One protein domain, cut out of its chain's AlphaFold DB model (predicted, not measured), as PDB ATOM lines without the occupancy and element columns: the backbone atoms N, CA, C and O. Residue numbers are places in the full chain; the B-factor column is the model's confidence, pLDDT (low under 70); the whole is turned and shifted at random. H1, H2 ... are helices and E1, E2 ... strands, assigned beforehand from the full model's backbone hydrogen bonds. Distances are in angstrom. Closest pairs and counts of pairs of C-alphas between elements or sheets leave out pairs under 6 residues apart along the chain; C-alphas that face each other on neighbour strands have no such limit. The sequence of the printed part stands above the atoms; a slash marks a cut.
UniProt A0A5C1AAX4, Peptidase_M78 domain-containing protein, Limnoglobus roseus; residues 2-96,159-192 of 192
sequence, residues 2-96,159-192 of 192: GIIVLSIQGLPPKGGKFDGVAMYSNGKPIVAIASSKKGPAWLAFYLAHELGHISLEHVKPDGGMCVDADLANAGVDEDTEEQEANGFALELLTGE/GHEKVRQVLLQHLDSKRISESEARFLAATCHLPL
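What this domain is: This is residues 2 to 96 and 159 to 192 of the 192 residues of the protein "Peptidase_M78 domain-containing protein" of Limnoglobus roseus (UniProt A0A5C1AAX4). A small three-stranded sheet is covered by the long helix H1, which packs over E3 and E2, and H2 packs on H1 beyond the sheet. H3 packs along the E1 edge, and H4 lies at the far end from H2, reaching the sheet with residues 184 to 188. The printed part has 129 residues, with three named strands followed by four named helices, E1 E2 E3 H1 H2 H3 H4; the sheet order E1 E3 E2 is mixed and the class is mixed, helices and strands. The whole is compact, with a radius of gyration of the C-alphas of 14.7 A and spans of 43 by 33 by 32 A.

How they stand to each other: In the sheet, the inner strand E3, residues 28 to 33, is parallel to E1, residues 4 to 7, at 16 degrees; N 6 and O 31 are 2.8 A apart, within hydrogen-bond range. E3 is antiparallel to E2, residues 20 to 25, at 158 degrees, and the two form a hairpin; N 30 and O 23 are within hydrogen-bond range at 2.8 A. H1, residues 40 to 55, is on the sheet at a height over the sheet of 8.6 A. It lies over E3 and E2 and runs slantwise to the strands, at 39 degrees to E2 on the local plane; the closest C-alphas of E2 and H1 are those of Ala 22 and Glu 50, 5.3 A apart. H2, residues 80 to 94, is not on the sheet. It touches H1 at a steep tilt of 52 degrees, opposite ways, the closest C-alphas being those of Gly 52 and Ala 85 at 4.3 A. H3, residues 159 to 170, is on the sheet too; its closest C-alpha to E1 is that of His 160, 6.0 A from that of Ser 7. With H1 and H3 on one face of the sheet, the arrangement is one of two layers, helices over one face of a sheet. H1 and H3 touch only at their ends, with residues 40 to 43 and 159 to 162 alone; the C-alphas of Pro 40 and Gly 159, the closest, are 3.7 A apart. H4, residues 178 to 188, only grazes the sheet with its residues 184 to 188. It is close to H3 but not clearly touching, the closest C-alphas being those of Arg 164 and Cys 188 at 7.3 A. H2 and H4 are apart. In the four helices every O i to N i+4 pair is within hydrogen-bond range.

Where its parts are: E1 begins at C-alpha 4 (37.369, 41.567, 24.355) and measures 10.2 A; E2 measures 15.9 A and E3 16.5 A. H1 begins at C-alpha 40 (23.082, 45.861, 33.834) and measures 21.6 A, H2 20.9 A, H3 17.5 A and H4 14.8 A. H4 ends at C-alpha 188 (39.004, 46.415, 36.047).

The domain as a whole: The two C-alphas farthest apart are those of Val 76 and Lys 174, 46.2 A. Residues 97 to 158 are not printed, and C-alphas 96 and 159 are 22.9 A apart across this cut. The links E1 to E2, 12 residues, and H1 to H2, 24 residues, are long. The mean pLDDT of the printed part is 83.6; residues 11 to 17 and 63 to 78 are under 70.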
ATOM      1  N   GLY A   2      35.855  36.724  18.236       83.19
ATOM      2  CA  GLY A   2      35.878  37.023  19.675       83.19
ATOM      3  C   GLY A   2      36.089  38.518  19.891       83.19
ATOM      4  O   GLY A   2      36.924  39.096  19.201       83.19
ATOM      5  N   ILE A   3      35.346  39.119  20.820       88.50
ATOM      6  CA  ILE A   3      35.465  40.532  21.201       88.50
ATOM      7  C   ILE A   3      35.890  40.579  22.665       88.50
ATOM      8  O   ILE A   3      35.334  39.856  23.494       88.50
ATOM      9  N   ILE A   4      36.900  41.389  22.978       90.06
ATOM     10  CA  ILE A   4      37.369  41.567  24.355       90.06
ATOM     11  C   ILE A   4      36.556  42.694  24.980       90.06
ATOM     12  O   ILE A   4      36.574  43.805  24.464       90.06
ATOM     13  N   VAL A   5      35.871  42.423  26.089       93.12
ATOM     14  CA  VAL A   5      35.084  43.434  26.806       93.12
ATOM     15  C   VAL A   5      35.720  43.706  28.163       93.12
ATOM     16  O   VAL A   5      35.867  42.795  28.979       93.12
ATOM     17  N   LEU A   6      36.096  44.959  28.409       91.88
ATOM     18  CA  LEU A   6      36.689  45.425  29.659       91.88
ATOM     19  C   LEU A   6      35.697  46.316  30.409       91.88
ATOM     20  O   LEU A   6      35.070  47.191  29.824       91.88
ATOM     21  N   SER A   7      35.585  46.130  31.722       91.56
ATOM     22  CA  SER A   7      34.843  47.039  32.601       91.56
ATOM     23  C   SER A   7      35.842  47.845  33.420       91.56
ATOM     24  O   SER A   7      36.342  47.345  34.426       91.56
ATOM     25  N   ILE A   8      36.100  49.085  33.025       89.00
ATOM     26  CA  ILE A   8      37.097  49.947  33.646       89.00
ATOM     27  C   ILE A   8      36.439  50.803  34.734       89.00
ATOM     28  O   ILE A   8      35.527  51.573  34.474       89.00
ATOM     29  N   GLN A   9      36.906  50.684  35.975       86.44
ATOM     30  CA  GLN A   9      36.399  51.456  37.119       86.44
ATOM     31  C   GLN A   9      37.496  52.228  37.868       86.44
ATOM     32  O   GLN A   9      37.183  53.101  38.674       86.44
ATOM     33  N   GLY A  10      38.769  51.929  37.600       78.81
ATOM     34  CA  GLY A  10      39.928  52.519  38.276       78.81
ATOM     35  C   GLY A  10      40.710  53.543  37.445       78.81
ATOM     36  O   GLY A  10      41.937  53.559  37.525       78.81
ATOM     37  N   LEU A  11      40.058  54.359  36.601       69.25
ATOM     38  CA  LEU A  11      40.782  55.368  35.808       69.25
ATOM     39  C   LEU A  11      41.296  56.528  36.679       69.25
ATOM     40  O   LEU A  11      40.601  56.967  37.601       69.25
ATOM     41  N   PRO A  12      42.488  57.083  36.376       66.19
ATOM     42  CA  PRO A  12      42.963  58.284  37.042       66.19
ATOM     43  C   PRO A  12      41.990  59.452  36.796       66.19
ATOM     44  O   PRO A  12      41.527  59.613  35.668       66.19
ATOM     45  N   PRO A  13      41.763  60.352  37.773       59.44
ATOM     46  CA  PRO A  13      40.790  61.450  37.659       59.44
ATOM     47  C   PRO A  13      41.020  62.431  36.496       59.44
ATOM     48  O   PRO A  13      40.151  63.247  36.206       59.44
ATOM     49  N   LYS A  14      42.212  62.402  35.884       59.75
ATOM     50  CA  LYS A  14      42.615  63.253  34.754       59.75
ATOM     51  C   LYS A  14      42.432  62.588  33.382       59.75
ATOM     52  O   LYS A  14      42.643  63.259  32.379       59.75
ATOM     53  N   GLY A  15      42.094  61.298  33.327       56.56
ATOM     54  CA  GLY A  15      41.658  60.658  32.087       56.56
ATOM     55  C   GLY A  15      40.248  61.141  31.767       56.56
ATOM     56  O   GLY A  15      39.422  61.219  32.675       56.56
ATOM     57  N   GLY A  16      39.987  61.533  30.521       58.22
ATOM     58  CA  GLY A  16      38.653  61.956  30.093       58.22
ATOM     59  C   GLY A  16      37.575  60.952  30.517       58.22
ATOM     60  O   GLY A  16      37.833  59.750  30.599       58.22
ATOM     61  N   LYS A  17      36.382  61.457  30.834       65.81
ATOM     62  CA  LYS A  17      35.229  60.607  31.140       65.81
ATOM     63  C   LYS A  17      34.624  60.138  29.823       65.81
ATOM     64  O   LYS A  17      34.344  60.976  28.979       65.81
ATOM     65  N   PHE A  18      34.429  58.835  29.691       78.31
ATOM     66  CA  PHE A  18      33.666  58.209  28.618       78.31
ATOM     67  C   PHE A  18      32.836  57.080  29.233       78.31
ATOM     68  O   PHE A  18      33.225  56.504  30.254       78.31
ATOM     69  N   ASP A  19      31.685  56.777  28.646       84.81
ATOM     70  CA  ASP A  19      30.834  55.672  29.097       84.81
ATOM     71  C   ASP A  19      31.257  54.347  28.439       84.81
ATOM     72  O   ASP A  19      31.342  53.322  29.130       84.81
ATOM     73  N   GLY A  20      31.617  54.397  27.153       86.75
ATOM     74  CA  GLY A  20      32.138  53.300  26.339       86.75
ATOM     75  C   GLY A  20      33.190  53.765  25.319       86.75
ATOM     76  O   GLY A  20      33.364  54.963  25.089       86.75
ATOM     77  N   VAL A  21      33.976  52.814  24.815       88.19
ATOM     78  CA  VAL A  21      34.915  53.006  23.703       88.19
ATOM     79  C   VAL A  21      35.094  51.690  22.948       88.19
ATOM     80  O   VAL A  21      35.377  50.646  23.555       88.19
ATOM     81  N   ALA A  22      34.998  51.754  21.625       89.62
ATOM     82  CA  ALA A  22      35.327  50.686  20.696       89.62
ATOM     83  C   ALA A  22      36.663  50.972  20.000       89.62
ATOM     84  O   ALA A  22      36.937  52.071  19.515       89.62
ATOM     85  N   MET A  23      37.523  49.960  19.940       88.06
ATOM     86  CA  MET A  23      38.831  50.061  19.295       88.06
ATOM     87  C   MET A  23      39.314  48.707  18.787       88.06
ATOM     88  O   MET A  23      38.826  47.652  19.196       88.06
ATOM     89  N   TYR A  24      40.346  48.730  17.950       86.00
ATOM     90  CA  TYR A  24      41.123  47.541  17.625       86.00
ATOM     91  C   TYR A  24      42.507  47.605  18.261       86.00
ATOM     92  O   TYR A  24      43.157  48.647  18.305       86.00
ATOM     93  N   SER A  25      42.997  46.455  18.715       82.94
ATOM     94  CA  SER A  25      44.391  46.278  19.110       82.94
ATOM     95  C   SER A  25      44.932  44.999  18.493       82.94
ATOM     96  O   SER A  25      44.366  43.921  18.686       82.94
ATOM     97  N   ASN A  26      46.017  45.107  17.719       83.50
ATOM     98  CA  ASN A  26      46.624  43.979  17.000       83.50
ATOM     99  C   ASN A  26      45.596  43.163  16.188       83.50
ATOM    100  O   ASN A  26      45.584  41.932  16.235       83.50
ATOM    101  N   GLY A  27      44.686  43.859  15.497       82.69
ATOM    102  CA  GLY A  27      43.626  43.246  14.691       82.69
ATOM    103  C   GLY A  27      42.498  42.584  15.492       82.69
ATOM    104  O   GLY A  27      41.655  41.915  14.900       82.69
ATOM    105  N   LYS A  28      42.456  42.749  16.821       87.25
ATOM    106  CA  LYS A  28      41.373  42.242  17.675       87.25
ATOM    107  C   LYS A  28      40.455  43.378  18.122       87.25
ATOM    108  O   LYS A  28      40.976  44.364  18.642       87.25
ATOM    109  N   PRO A  29      39.128  43.231  17.986       90.50
ATOM    110  CA  PRO A  29      38.180  44.209  18.503       90.50
ATOM    111  C   PRO A  29      38.140  44.174  20.035       90.50
ATOM    112  O   PRO A  29      38.088  43.104  20.657       90.50
ATOM    113  N   ILE A  30      38.154  45.359  20.633       89.94
ATOM    114  CA  ILE A  30      38.085  45.590  22.071       89.94
ATOM    115  C   ILE A  30      37.007  46.633  22.335       89.94
ATOM    116  O   ILE A  30      36.986  47.686  21.704       89.94
ATOM    117  N   VAL A  31      36.157  46.345  23.312       92.38
ATOM    118  CA  VAL A  31      35.221  47.298  23.900       92.38
ATOM    119  C   VAL A  31      35.635  47.538  25.344       92.38
ATOM    120  O   VAL A  31      35.842  46.586  26.100       92.38
ATOM    121  N   ALA A  32      35.744  48.795  25.758       90.75
ATOM    122  CA  ALA A  32      35.929  49.148  27.157       90.75
ATOM    123  C   ALA A  32      34.781  50.029  27.649       90.75
ATOM    124  O   ALA A  32      34.440  51.024  27.031       90.75
ATOM    125  N   ILE A  33      34.200  49.663  28.787       91.25
ATOM    126  CA  ILE A  33      33.086  50.369  29.418       91.25
ATOM    127  C   ILE A  33      33.614  51.029  30.686       91.25
ATOM    128  O   ILE A  33      34.044  50.324  31.603       91.25
ATOM    129  N   ALA A  34      33.573  52.359  30.747       88.94
ATOM    130  CA  ALA A  34      34.028  53.154  31.892       88.94
ATOM    131  C   ALA A  34      32.902  53.951  32.574       88.94
ATOM    132  O   ALA A  34      33.155  54.789  33.445       88.94
ATOM    133  N   SER A  35      31.651  53.649  32.215       87.62
ATOM    134  CA  SER A  35      30.481  54.338  32.743       87.62
ATOM    135  C   SER A  35      30.364  54.298  34.268       87.62
ATOM    136  O   SER A  35      30.711  53.329  34.940       87.62
ATOM    137  N   SER A  36      29.779  55.359  34.827       88.62
ATOM    138  CA  SER A  36      29.376  55.410  36.239       88.62
ATOM    139  C   SER A  36      28.047  54.693  36.524       88.62
ATOM    140  O   SER A  36      27.680  54.500  37.693       88.62
ATOM    141  N   LYS A  37      27.294  54.311  35.481       91.31
ATOM    142  CA  LYS A  37      26.012  53.613  35.626       91.31
ATOM    143  C   LYS A  37      26.244  52.202  36.157       91.31
ATOM    144  O   LYS A  37      27.079  51.455  35.673       91.31
ATOM    145  N   LYS A  38      25.457  51.805  37.156       91.44
ATOM    146  CA  LYS A  38      25.646  50.517  37.846       91.44
ATOM    147  C   LYS A  38      24.722  49.411  37.351       91.44
ATOM    148  O   LYS A  38      24.988  48.247  37.635       91.44
ATOM    149  N   GLY A  39      23.631  49.764  36.678       94.88
ATOM    150  CA  GLY A  39      22.595  48.822  36.266       94.88
ATOM    151  C   GLY A  39      23.007  48.002  35.040       94.88
ATOM    152  O   GLY A  39      23.563  48.585  34.108       94.88
ATOM    153  N   PRO A  40      22.718  46.689  34.980       95.62
ATOM    154  CA  PRO A  40      23.082  45.861  33.834       95.62
ATOM    155  C   PRO A  40      22.448  46.339  32.528       95.62
ATOM    156  O   PRO A  40      23.124  46.318  31.512       95.62
ATOM    157  N   ALA A  41      21.208  46.834  32.557       95.31
ATOM    158  CA  ALA A  41      20.546  47.358  31.360       95.31
ATOM    159  C   ALA A  41      21.256  48.587  30.757       95.31
ATOM    160  O   ALA A  41      21.327  48.703  29.538       95.31
ATOM    161  N   TRP A  42      21.839  49.465  31.587       95.06
ATOM    162  CA  TRP A  42      22.658  50.581  31.092       95.06
ATOM    163  C   TRP A  42      23.922  50.069  30.409       95.06
ATOM    164  O   TRP A  42      24.215  50.455  29.286       95.06
ATOM    165  N   LEU A  43      24.652  49.166  31.071       95.06
ATOM    166  CA  LEU A  43      25.892  48.636  30.504       95.06
ATOM    167  C   LEU A  43      25.645  47.772  29.267       95.06
ATOM    168  O   LEU A  43      26.489  47.743  28.382       95.06
ATOM    169  N   ALA A  44      24.503  47.085  29.199       95.12
ATOM    170  CA  ALA A  44      24.086  46.345  28.017       95.12
ATOM    171  C   ALA A  44      23.855  47.287  26.832       95.12
ATOM    172  O   ALA A  44      24.296  46.967  25.736       95.12
ATOM    173  N   PHE A  45      23.230  48.448  27.059       95.00
ATOM    174  CA  PHE A  45      23.088  49.472  26.025       95.00
ATOM    175  C   PHE A  45      24.444  49.991  25.554       95.00
ATOM    176  O   PHE A  45      24.712  49.934  24.361       95.00
ATOM    177  N   TYR A  46      25.320  50.410  26.472       94.06
ATOM    178  CA  TYR A  46      26.654  50.890  26.098       94.06
ATOM    179  C   TYR A  46      27.445  49.823  25.340       94.06
ATOM    180  O   TYR A  46      27.970  50.091  24.272       94.06
ATOM    181  N   LEU A  47      27.457  48.578  25.821       94.69
ATOM    182  CA  LEU A  47      28.104  47.481  25.104       94.69
ATOM    183  C   LEU A  47      27.519  47.287  23.702       94.69
ATOM    184  O   LEU A  47      28.272  47.122  22.750       94.69
ATOM    185  N   ALA A  48      26.193  47.279  23.570       95.50
ATOM    186  CA  ALA A  48      25.524  47.090  22.289       95.50
ATOM    187  C   ALA A  48      25.815  48.240  21.311       95.50
ATOM    188  O   ALA A  48      26.017  47.982  20.129       95.50
ATOM    189  N   HIS A  49      25.906  49.472  21.808       94.50
ATOM    190  CA  HIS A  49      26.292  50.652  21.040       94.50
ATOM    191  C   HIS A  49      27.731  50.530  20.511       94.50
ATOM    192  O   HIS A  49      27.954  50.605  19.305       94.50
ATOM    193  N   GLU A  50      28.695  50.188  21.371       93.62
ATOM    194  CA  GLU A  50      30.089  49.970  20.948       93.62
ATOM    195  C   GLU A  50      30.233  48.797  19.962       93.62
ATOM    196  O   GLU A  50      31.058  48.812  19.044       93.62
ATOM    197  N   LEU A  51      29.403  47.760  20.116       94.06
ATOM    198  CA  LEU A  51      29.308  46.680  19.137       94.06
ATOM    199  C   LEU A  51      28.749  47.165  17.798       94.06
ATOM    200  O   LEU A  51      29.160  46.632  16.767       94.06
ATOM    201  N   GLY A  52      27.862  48.160  17.801       94.06
ATOM    202  CA  GLY A  52      27.373  48.837  16.603       94.06
ATOM    203  C   GLY A  52      28.519  49.466  15.822       94.06
ATOM    204  O   GLY A  52      28.717  49.106  14.665       94.06
ATOM    205  N   HIS A  53      29.364  50.271  16.471       92.25
ATOM    206  CA  HIS A  53      30.539  50.869  15.821       92.25
ATOM    207  C   HIS A  53      31.495  49.847  15.197       92.25
ATOM    208  O   HIS A  53      32.057  50.080  14.127       92.25
ATOM    209  N   ILE A  54      31.685  48.695  15.844       91.31
ATOM    210  CA  ILE A  54      32.527  47.616  15.308       91.31
ATOM    211  C   ILE A  54      31.837  46.921  14.130       91.31
ATOM    212  O   ILE A  54      32.486  46.604  13.135       91.31
ATOM    213  N   SER A  55      30.540  46.640  14.258       93.19
ATOM    214  CA  SER A  55      29.782  45.820  13.301       93.19
ATOM    215  C   SER A  55      29.409  46.582  12.033       93.19
ATOM    216  O   SER A  55      29.264  45.965  10.981       93.19
ATOM    217  N   LEU A  56      29.274  47.902  12.140       92.44
ATOM    218  CA  LEU A  56      28.993  48.827  11.043       92.44
ATOM    219  C   LEU A  56      30.272  49.436  10.442       92.44
ATOM    220  O   LEU A  56      30.207  50.284   9.561       92.44
ATOM    221  N   GLU A  57      31.445  48.980  10.892       90.12
ATOM    222  CA  GLU A  57      32.761  49.414  10.403       90.12
ATOM    223  C   GLU A  57      33.081  50.910  10.612       90.12
ATOM    224  O   GLU A  57      33.967  51.444   9.937       90.12
ATOM    225  N   HIS A  58      32.430  51.569  11.579       88.38
ATOM    226  CA  HIS A  58      32.788  52.924  12.036       88.38
ATOM    227  C   HIS A  58      34.202  52.928  12.635       88.38
ATOM    228  O   HIS A  58      35.001  53.836  12.418       88.38
ATOM    229  N   VAL A  59      34.558  51.839  13.329       85.69
ATOM    230  CA  VAL A  59      35.913  51.592  13.834       85.69
ATOM    231  C   VAL A  59      36.572  50.497  13.001       85.69
ATOM    232  O   VAL A  59      36.052  49.386  12.884       85.69
ATOM    233  N   LYS A  60      37.764  50.781  12.468       81.94
ATOM    234  CA  LYS A  60      38.522  49.851  11.616       81.94
ATOM    235  C   LYS A  60      39.816  49.381  12.289       81.94
ATOM    236  O   LYS A  60      40.357  50.109  13.117       81.94
ATOM    237  N   PRO A  61      40.354  48.196  11.938       78.81
ATOM    238  CA  PRO A  61      41.612  47.683  12.495       78.81
ATOM    239  C   PRO A  61      42.830  48.606  12.345       78.81
ATOM    240  O   PRO A  61      43.772  48.506  13.129       78.81
ATOM    241  N   ASP A  62      42.813  49.468  11.333       70.62
ATOM    242  CA  ASP A  62      43.800  50.497  10.998       70.62
ATOM    243  C   ASP A  62      43.300  51.929  11.281       70.62
ATOM    244  O   ASP A  62      44.042  52.894  11.089       70.62
ATOM    245  N   GLY A  63      42.054  52.061  11.741       57.91
ATOM    246  CA  GLY A  63      41.396  53.314  12.091       57.91
ATOM    247  C   GLY A  63      41.650  53.735  13.538       57.91
ATOM    248  O   GLY A  63      42.060  52.940  14.386       57.91
ATOM    249  N   GLY A  64      41.435  55.021  13.816       55.31
ATOM    250  CA  GLY A  64      41.544  55.589  15.161       55.31
ATOM    251  C   GLY A  64      40.497  55.044  16.144       55.31
ATOM    252  O   GLY A  64      39.613  54.271  15.790       55.31
ATOM    253  N   MET A  65      40.622  55.452  17.403       57.62
ATOM    254  CA  MET A  65      39.706  55.110  18.498       57.62
ATOM    255  C   MET A  65      38.422  55.957  18.401       57.62
ATOM    256  O   MET A  65      38.547  57.179  18.304       57.62
ATOM    257  N   CYS A  66      37.230  55.349  18.473       58.25
ATOM    258  CA  CYS A  66      35.960  56.087  18.592       58.25
ATOM    259  C   CYS A  66      35.562  56.200  20.064       58.25
ATOM    260  O   CYS A  66      35.513  55.188  20.758       58.25
ATOM    261  N   VAL A  67      35.344  57.427  20.545       57.22
ATOM    262  CA  VAL A  67      35.079  57.745  21.955       57.22
ATOM    263  C   VAL A  67      33.847  58.644  22.048       57.22
ATOM    264  O   VAL A  67      34.016  59.843  21.859       57.22
ATOM    265  N   ASP A  68      32.672  58.104  22.376       56.25
ATOM    266  CA  ASP A  68      31.647  58.690  23.268       56.25
ATOM    267  C   ASP A  68      30.409  57.774  23.328       56.25
ATOM    268  O   ASP A  68      30.155  57.072  22.366       56.25
ATOM    269  N   ALA A  69      29.629  57.800  24.421       52.47
ATOM    270  CA  ALA A  69      28.261  57.246  24.442       52.47
ATOM    271  C   ALA A  69      27.494  57.635  25.723       52.47
ATOM    272  O   ALA A  69      27.375  56.836  26.649       52.47
ATOM    273  N   ASP A  70      26.910  58.832  25.803       53.88
ATOM    274  CA  ASP A  70      26.052  59.219  26.937       53.88
ATOM    275  C   ASP A  70      24.567  58.988  26.570       53.88
ATOM    276  O   ASP A  70      23.966  59.770  25.835       53.88
ATOM    277  N   LEU A  71      23.918  57.925  27.084       52.06
ATOM    278  CA  LEU A  71      22.538  57.538  26.687       52.06
ATOM    279  C   LEU A  71      21.491  58.653  26.942       52.06
ATOM    280  O   LEU A  71      20.412  58.647  26.348       52.06
ATOM    281  N   ALA A  72      21.792  59.632  27.802       49.16
ATOM    282  CA  ALA A  72      20.935  60.801  28.026       49.16
ATOM    283  C   ALA A  72      20.916  61.795  26.846       49.16
ATOM    284  O   ALA A  72      19.951  62.549  26.722       49.16
ATOM    285  N   ASN A  73      21.940  61.779  25.989       48.12
ATOM    286  CA  ASN A  73      22.116  62.705  24.868       48.12
ATOM    287  C   ASN A  73      21.813  62.064  23.503       48.12
ATOM    288  O   ASN A  73      22.030  62.713  22.485       48.12
ATOM    289  N   ALA A  74      21.257  60.841  23.495       52.34
ATOM    290  CA  ALA A  74      21.087  59.977  22.324       52.34
ATOM    291  C   ALA A  74      20.062  60.446  21.256       52.34
ATOM    292  O   ALA A  74      19.195  59.675  20.832       52.34
ATOM    293  N   GLY A  75      20.051  61.735  20.906       46.91
ATOM    294  CA  GLY A  75      19.075  62.326  19.989       46.91
ATOM    295  C   GLY A  75      19.149  63.844  19.787       46.91
ATOM    296  O   GLY A  75      18.181  64.414  19.285       46.91
ATOM    297  N   VAL A  76      20.236  64.520  20.181       43.84
ATOM    298  CA  VAL A  76      20.416  65.969  19.958       43.84
ATOM    299  C   VAL A  76      21.775  66.199  19.285       43.84
ATOM    300  O   VAL A  76      22.792  66.156  19.964       43.84
ATOM    301  N   ASP A  77      21.783  66.415  17.962       49.97
ATOM    302  CA  ASP A  77      22.990  66.607  17.124       49.97
ATOM    303  C   ASP A  77      24.023  65.458  17.191       49.97
ATOM    304  O   ASP A  77      25.212  65.669  17.421       49.97
ATOM    305  N   GLU A  78      23.572  64.223  16.958       58.09
ATOM    306  CA  GLU A  78      24.463  63.064  16.805       58.09
ATOM    307  C   GLU A  78      24.960  62.916  15.359       58.09
ATOM    308  O   GLU A  78      24.163  63.029  14.419       58.09
ATOM    309  N   ASP A  79      26.257  62.625  15.188       75.44
ATOM    310  CA  ASP A  79      26.846  62.191  13.912       75.44
ATOM    311  C   ASP A  79      26.100  60.948  13.375       75.44
ATOM    312  O   ASP A  79      25.487  60.193  14.129       75.44
ATOM    313  N   THR A  80      26.127  60.724  12.061       87.75
ATOM    314  CA  THR A  80      25.430  59.602  11.407       87.75
ATOM    315  C   THR A  80      25.876  58.259  11.994       87.75
ATOM    316  O   THR A  80      25.035  57.407  12.270       87.75
ATOM    317  N   GLU A  81      27.173  58.106  12.277       88.88
ATOM    318  CA  GLU A  81      27.738  56.891  12.878       88.88
ATOM    319  C   GLU A  81      27.168  56.601  14.280       88.88
ATOM    320  O   GLU A  81      26.879  55.451  14.612       88.88
ATOM    321  N   GLU A  82      26.942  57.637  15.091       87.62
ATOM    322  CA  GLU A  82      26.362  57.527  16.439       87.62
ATOM    323  C   GLU A  82      24.883  57.120  16.382       87.62
ATOM    324  O   GLU A  82      24.421  56.268  17.147       87.62
ATOM    325  N   GLN A  83      24.129  57.669  15.421       89.38
ATOM    326  CA  GLN A  83      22.727  57.296  15.201       89.38
ATOM    327  C   GLN A  83      22.595  55.841  14.746       89.38
ATOM    328  O   GLN A  83      21.715  55.116  15.219       89.38
ATOM    329  N   GLU A  84      23.473  55.401  13.845       92.56
ATOM    330  CA  GLU A  84      23.504  54.025  13.363       92.56
ATOM    331  C   GLU A  84      23.917  53.048  14.479       92.56
ATOM    332  O   GLU A  84      23.265  52.015  14.661       92.56
ATOM    333  N   ALA A  85      24.916  53.396  15.301       92.56
ATOM    334  CA  ALA A  85      25.308  52.614  16.475       92.56
ATOM    335  C   ALA A  85      24.186  52.536  17.528       92.56
ATOM    336  O   ALA A  85      23.904  51.462  18.070       92.56
ATOM    337  N   ASN A  86      23.473  53.640  17.769       92.50
ATOM    338  CA  ASN A  86      22.289  53.673  18.624       92.50
ATOM    339  C   ASN A  86      21.158  52.785  18.084       92.50
ATOM    340  O   ASN A  86      20.541  52.044  18.856       92.50
ATOM    341  N   GLY A  87      20.891  52.832  16.777       93.88
ATOM    342  CA  GLY A  87      19.904  51.975  16.120       93.88
ATOM    343  C   GLY A  87      20.255  50.494  16.250       93.88
ATOM    344  O   GLY A  87      19.414  49.697  16.671       93.88
ATOM    345  N   PHE A  88      21.521  50.144  16.006       96.00
ATOM    346  CA  PHE A  88      22.042  48.792  16.207       96.00
ATOM    347  C   PHE A  88      21.858  48.324  17.656       96.00
ATOM    348  O   PHE A  88      21.403  47.205  17.899       96.00
ATOM    349  N   ALA A  89      22.172  49.178  18.635       95.44
ATOM    350  CA  ALA A  89      22.039  48.843  20.048       95.44
ATOM    351  C   ALA A  89      20.588  48.542  20.444       95.44
ATOM    352  O   ALA A  89      20.320  47.586  21.176       95.44
ATOM    353  N   LEU A  90      19.647  49.354  19.956       94.25
ATOM    354  CA  LEU A  90      18.220  49.158  20.196       94.25
ATOM    355  C   LEU A  90      17.720  47.884  19.521       94.25
ATOM    356  O   LEU A  90      17.087  47.067  20.185       94.25
ATOM    357  N   GLU A  91      18.074  47.660  18.256       95.56
ATOM    358  CA  GLU A  91      17.693  46.448  17.532       95.56
ATOM    359  C   GLU A  91      18.220  45.191  18.229       95.56
ATOM    360  O   GLU A  91      17.475  44.234  18.435       95.56
ATOM    361  N   LEU A  92      19.472  45.209  18.687       96.00
ATOM    362  CA  LEU A  92      20.062  44.080  19.397       96.00
ATOM    363  C   LEU A  92      19.343  43.778  20.721       96.00
ATOM    364  O   LEU A  92      19.182  42.612  21.085       96.00
ATOM    365  N   LEU A  93      18.929  44.811  21.459       95.25
ATOM    366  CA  LEU A  93      18.341  44.659  22.793       95.25
ATOM    367  C   LEU A  93      16.822  44.472  22.789       95.25
ATOM    368  O   LEU A  93      16.284  43.901  23.741       95.25
ATOM    369  N   THR A  94      16.125  44.966  21.766       93.25
ATOM    370  CA  THR A  94      14.656  44.969  21.709       93.25
ATOM    371  C   THR A  94      14.079  44.328  20.454       93.25
ATOM    372  O   THR A  94      12.863  44.214  20.360       93.25
ATOM    373  N   GLY A  95      14.909  43.932  19.487       91.75
ATOM    374  CA  GLY A  95      14.475  43.431  18.180       91.75
ATOM    375  C   GLY A  95      13.973  44.513  17.219       91.75
ATOM    376  O   GLY A  95      13.512  44.178  16.136       91.75
ATOM    377  N   GLU A  96      14.049  45.791  17.602       88.44
ATOM    378  CA  GLU A  96      13.509  46.924  16.843       88.44
ATOM    379  C   GLU A  96      14.502  48.090  16.879       88.44
ATOM    380  O   GLU A  96      14.845  48.576  17.957       88.44
ATOM    381  N   GLY A 159      25.838  45.621  37.224       94.06
ATOM    382  CA  GLY A 159      26.218  45.599  35.808       94.06
ATOM    383  C   GLY A 159      27.704  45.302  35.600       94.06
ATOM    384  O   GLY A 159      28.052  44.339  34.924       94.06
ATOM    385  N   HIS A 160      28.589  46.081  36.228       93.56
ATOM    386  CA  HIS A 160      30.039  45.888  36.077       93.56
ATOM    387  C   HIS A 160      30.512  44.539  36.625       93.56
ATOM    388  O   HIS A 160      31.431  43.942  36.076       93.56
ATOM    389  N   GLU A 161      29.868  44.040  37.683       93.69
ATOM    390  CA  GLU A 161      30.166  42.720  38.236       93.69
ATOM    391  C   GLU A 161      29.861  41.615  37.220       93.69
ATOM    392  O   GLU A 161      30.699  40.743  37.008       93.69
ATOM    393  N   LYS A 162      28.729  41.696  36.506       93.88
ATOM    394  CA  LYS A 162      28.420  40.757  35.417       93.88
ATOM    395  C   LYS A 162      29.481  40.796  34.313       93.88
ATOM    396  O   LYS A 162      29.945  39.742  33.888       93.88
ATOM    397  N   VAL A 163      29.903  41.990  33.879       92.75
ATOM    398  CA  VAL A 163      30.949  42.132  32.846       92.75
ATOM    399  C   VAL A 163      32.271  41.516  33.316       92.75
ATOM    400  O   VAL A 163      32.876  40.730  32.589       92.75
ATOM    401  N   ARG A 164      32.696  41.800  34.556       92.12
ATOM    402  CA  ARG A 164      33.905  41.204  35.150       92.12
ATOM    403  C   ARG A 164      33.841  39.685  35.216       92.12
ATOM    404  O   ARG A 164      34.819  39.029  34.875       92.12
ATOM    405  N   GLN A 165      32.715  39.125  35.654       92.44
ATOM    406  CA  GLN A 165      32.536  37.676  35.755       92.44
ATOM    407  C   GLN A 165      32.699  37.000  34.392       92.44
ATOM    408  O   GLN A 165      33.401  35.996  34.293       92.44
ATOM    409  N   VAL A 166      32.119  37.577  33.336       92.19
ATOM    410  CA  VAL A 166      32.278  37.063  31.967       92.19
ATOM    411  C   VAL A 166      33.728  37.186  31.498       92.19
ATOM    412  O   VAL A 166      34.261  36.229  30.939       92.19
ATOM    413  N   LEU A 167      34.398  38.313  31.760       91.06
ATOM    414  CA  LEU A 167      35.811  38.486  31.417       91.06
ATOM    415  C   LEU A 167      36.693  37.434  32.108       91.06
ATOM    416  O   LEU A 167      37.496  36.786  31.445       91.06
ATOM    417  N   LEU A 168      36.503  37.207  33.411       90.62
ATOM    418  CA  LEU A 168      37.250  36.207  34.186       90.62
ATOM    419  C   LEU A 168      37.059  34.782  33.662       90.62
ATOM    420  O   LEU A 168      38.018  34.018  33.634       90.62
ATOM    421  N   GLN A 169      35.850  34.427  33.223       90.75
ATOM    422  CA  GLN A 169      35.562  33.103  32.656       90.75
ATOM    423  C   GLN A 169      36.338  32.825  31.361       90.75
ATOM    424  O   GLN A 169      36.593  31.666  31.042       90.75
ATOM    425  N   HIS A 170      36.705  33.874  30.622       89.06
ATOM    426  CA  HIS A 170      37.381  33.764  29.328       89.06
ATOM    427  C   HIS A 170      38.864  34.154  29.384       89.06
ATOM    428  O   HIS A 170      39.581  33.984  28.395       89.06
ATOM    429  N   LEU A 171      39.338  34.670  30.520       87.31
ATOM    430  CA  LEU A 171      40.724  35.067  30.705       87.31
ATOM    431  C   LEU A 171      41.596  33.839  30.990       87.31
ATOM    432  O   LEU A 171      41.455  33.175  32.015       87.31
ATOM    433  N   ASP A 172      42.547  33.559  30.101       87.19
ATOM    434  CA  ASP A 172      43.571  32.544  30.350       87.19
ATOM    435  C   ASP A 172      44.682  33.141  31.224       87.19
ATOM    436  O   ASP A 172      45.597  33.805  30.730       87.19
ATOM    437  N   SER A 173      44.607  32.896  32.535       78.06
ATOM    438  CA  SER A 173      45.571  33.408  33.517       78.06
ATOM    439  C   SER A 173      47.008  32.931  33.284       78.06
ATOM    440  O   SER A 173      47.941  33.540  33.796       78.06
ATOM    441  N   LYS A 174      47.223  31.882  32.478       84.88
ATOM    442  CA  LYS A 174      48.569  31.414  32.110       84.88
ATOM    443  C   LYS A 174      49.188  32.216  30.966       84.88
ATOM    444  O   LYS A 174      50.377  32.059  30.696       84.88
ATOM    445  N   ARG A 175      48.389  33.023  30.261       85.81
ATOM    446  CA  ARG A 175      48.809  33.809  29.091       85.81
ATOM    447  C   ARG A 175      48.966  35.296  29.373       85.81
ATOM    448  O   ARG A 175      49.345  36.022  28.461       85.81
ATOM    449  N   ILE A 176      48.686  35.734  30.596       87.25
ATOM    450  CA  ILE A 176      48.901  37.114  31.027       87.25
ATOM    451  C   ILE A 176      50.179  37.204  31.861       87.25
ATOM    452  O   ILE A 176      50.466  36.350  32.698       87.25
ATOM    453  N   SER A 177      50.960  38.246  31.616       89.81
ATOM    454  CA  SER A 177      52.101  38.624  32.442       89.81
ATOM    455  C   SER A 177      51.645  39.210  33.782       89.81
ATOM    456  O   SER A 177      50.520  39.687  33.933       89.81
ATOM    457  N   GLU A 178      52.552  39.247  34.758       89.12
ATOM    458  CA  GLU A 178      52.298  39.865  36.066       89.12
ATOM    459  C   GLU A 178      51.912  41.352  35.945       89.12
ATOM    460  O   GLU A 178      51.055  41.846  36.677       89.12
ATOM    461  N   SER A 179      52.508  42.069  34.989       88.06
ATOM    462  CA  SER A 179      52.182  43.472  34.717       88.06
ATOM    463  C   SER A 179      50.762  43.641  34.174       88.06
ATOM    464  O   SER A 179      50.048  44.544  34.608       88.06
ATOM    465  N   GLU A 180      50.324  42.764  33.267       88.19
ATOM    466  CA  GLU A 180      48.954  42.771  32.735       88.19
ATOM    467  C   GLU A 180      47.938  42.387  33.814       88.19
ATOM    468  O   GLU A 180      46.906  43.044  33.942       88.19
ATOM    469  N   ALA A 181      48.252  41.390  34.647       88.62
ATOM    470  CA  ALA A 181      47.420  41.015  35.787       88.62
ATOM    471  C   ALA A 181      47.241  42.189  36.763       88.62
ATOM    472  O   ALA A 181      46.114  42.524  37.124       88.62
ATOM    473  N   ARG A 182      48.330  42.892  37.117       89.19
ATOM    474  CA  ARG A 182      48.273  44.105  37.954       89.19
ATOM    475  C   ARG A 182      47.443  45.214  37.320       89.19
ATOM    476  O   ARG A 182      46.669  45.864  38.020       89.19
ATOM    477  N   PHE A 183      47.590  45.437  36.015       88.19
ATOM    478  CA  PHE A 183      46.798  46.431  35.294       88.19
ATOM    479  C   PHE A 183      45.304  46.092  35.341       88.19
ATOM    480  O   PHE A 183      44.494  46.952  35.687       88.19
ATOM    481  N   LEU A 184      44.933  44.843  35.052       89.44
ATOM    482  CA  LEU A 184      43.544  44.381  35.089       89.44
ATOM    483  C   LEU A 184      42.964  44.412  36.511       89.44
ATOM    484  O   LEU A 184      41.814  44.810  36.694       89.44
ATOM    485  N   ALA A 185      43.751  44.067  37.529       89.69
ATOM    486  CA  ALA A 185      43.341  44.189  38.924       89.69
ATOM    487  C   ALA A 185      43.084  45.656  39.312       89.69
ATOM    488  O   ALA A 185      42.043  45.974  39.883       89.69
ATOM    489  N   ALA A 186      43.985  46.571  38.943       87.94
ATOM    490  CA  ALA A 186      43.873  47.988  39.289       87.94
ATOM    491  C   ALA A 186      42.752  48.714  38.529       87.94
ATOM    492  O   ALA A 186      42.059  49.552  39.100       87.94
ATOM    493  N   THR A 187      42.572  48.414  37.242       87.62
ATOM    494  CA  THR A 187      41.651  49.161  36.371       87.62
ATOM    495  C   THR A 187      40.282  48.514  36.258       87.62
ATOM    496  O   THR A 187      39.280  49.226  36.217       87.62
ATOM    497  N   CYS A 188      40.230  47.182  36.232       88.56
ATOM    498  CA  CYS A 188      39.004  46.415  36.047       88.56
ATOM    499  C   CYS A 188      38.519  45.742  37.332       88.56
ATOM    500  O   CYS A 188      37.492  45.075  37.290       88.56
ATOM    501  N   HIS A 189      39.224  45.905  38.460       89.69
ATOM    502  CA  HIS A 189      38.895  45.289  39.752       89.69
ATOM    503  C   HIS A 189      38.746  43.761  39.671       89.69
ATOM    504  O   HIS A 189      37.869  43.175  40.310       89.69
ATOM    505  N   LEU A 190      39.576  43.111  38.849       86.62
ATOM    506  CA  LEU A 190      39.615  41.654  38.772       86.62
ATOM    507  C   LEU A 190      40.415  41.065  39.951       86.62
ATOM    508  O   LEU A 190      41.463  41.614  40.295       86.62
ATOM    509  N   PRO A 191      39.972  39.945  40.551       84.50
ATOM    510  CA  PRO A 191      40.699  39.240  41.604       84.50
ATOM    511  C   PRO A 191      41.774  38.318  40.997       84.50
ATOM    512  O   PRO A 191      41.625  37.096  41.023       84.50
ATOM    513  N   LEU A 192      42.807  38.911  40.390       82.12
ATOM    514  CA  LEU A 192      43.935  38.216  39.747       82.12
ATOM    515  C   LEU A 192      45.205  38.245  40.600       82.12
ATOM    516  O   LEU A 192      45.398  39.240  41.335       82.12
TER     517      LEU A 192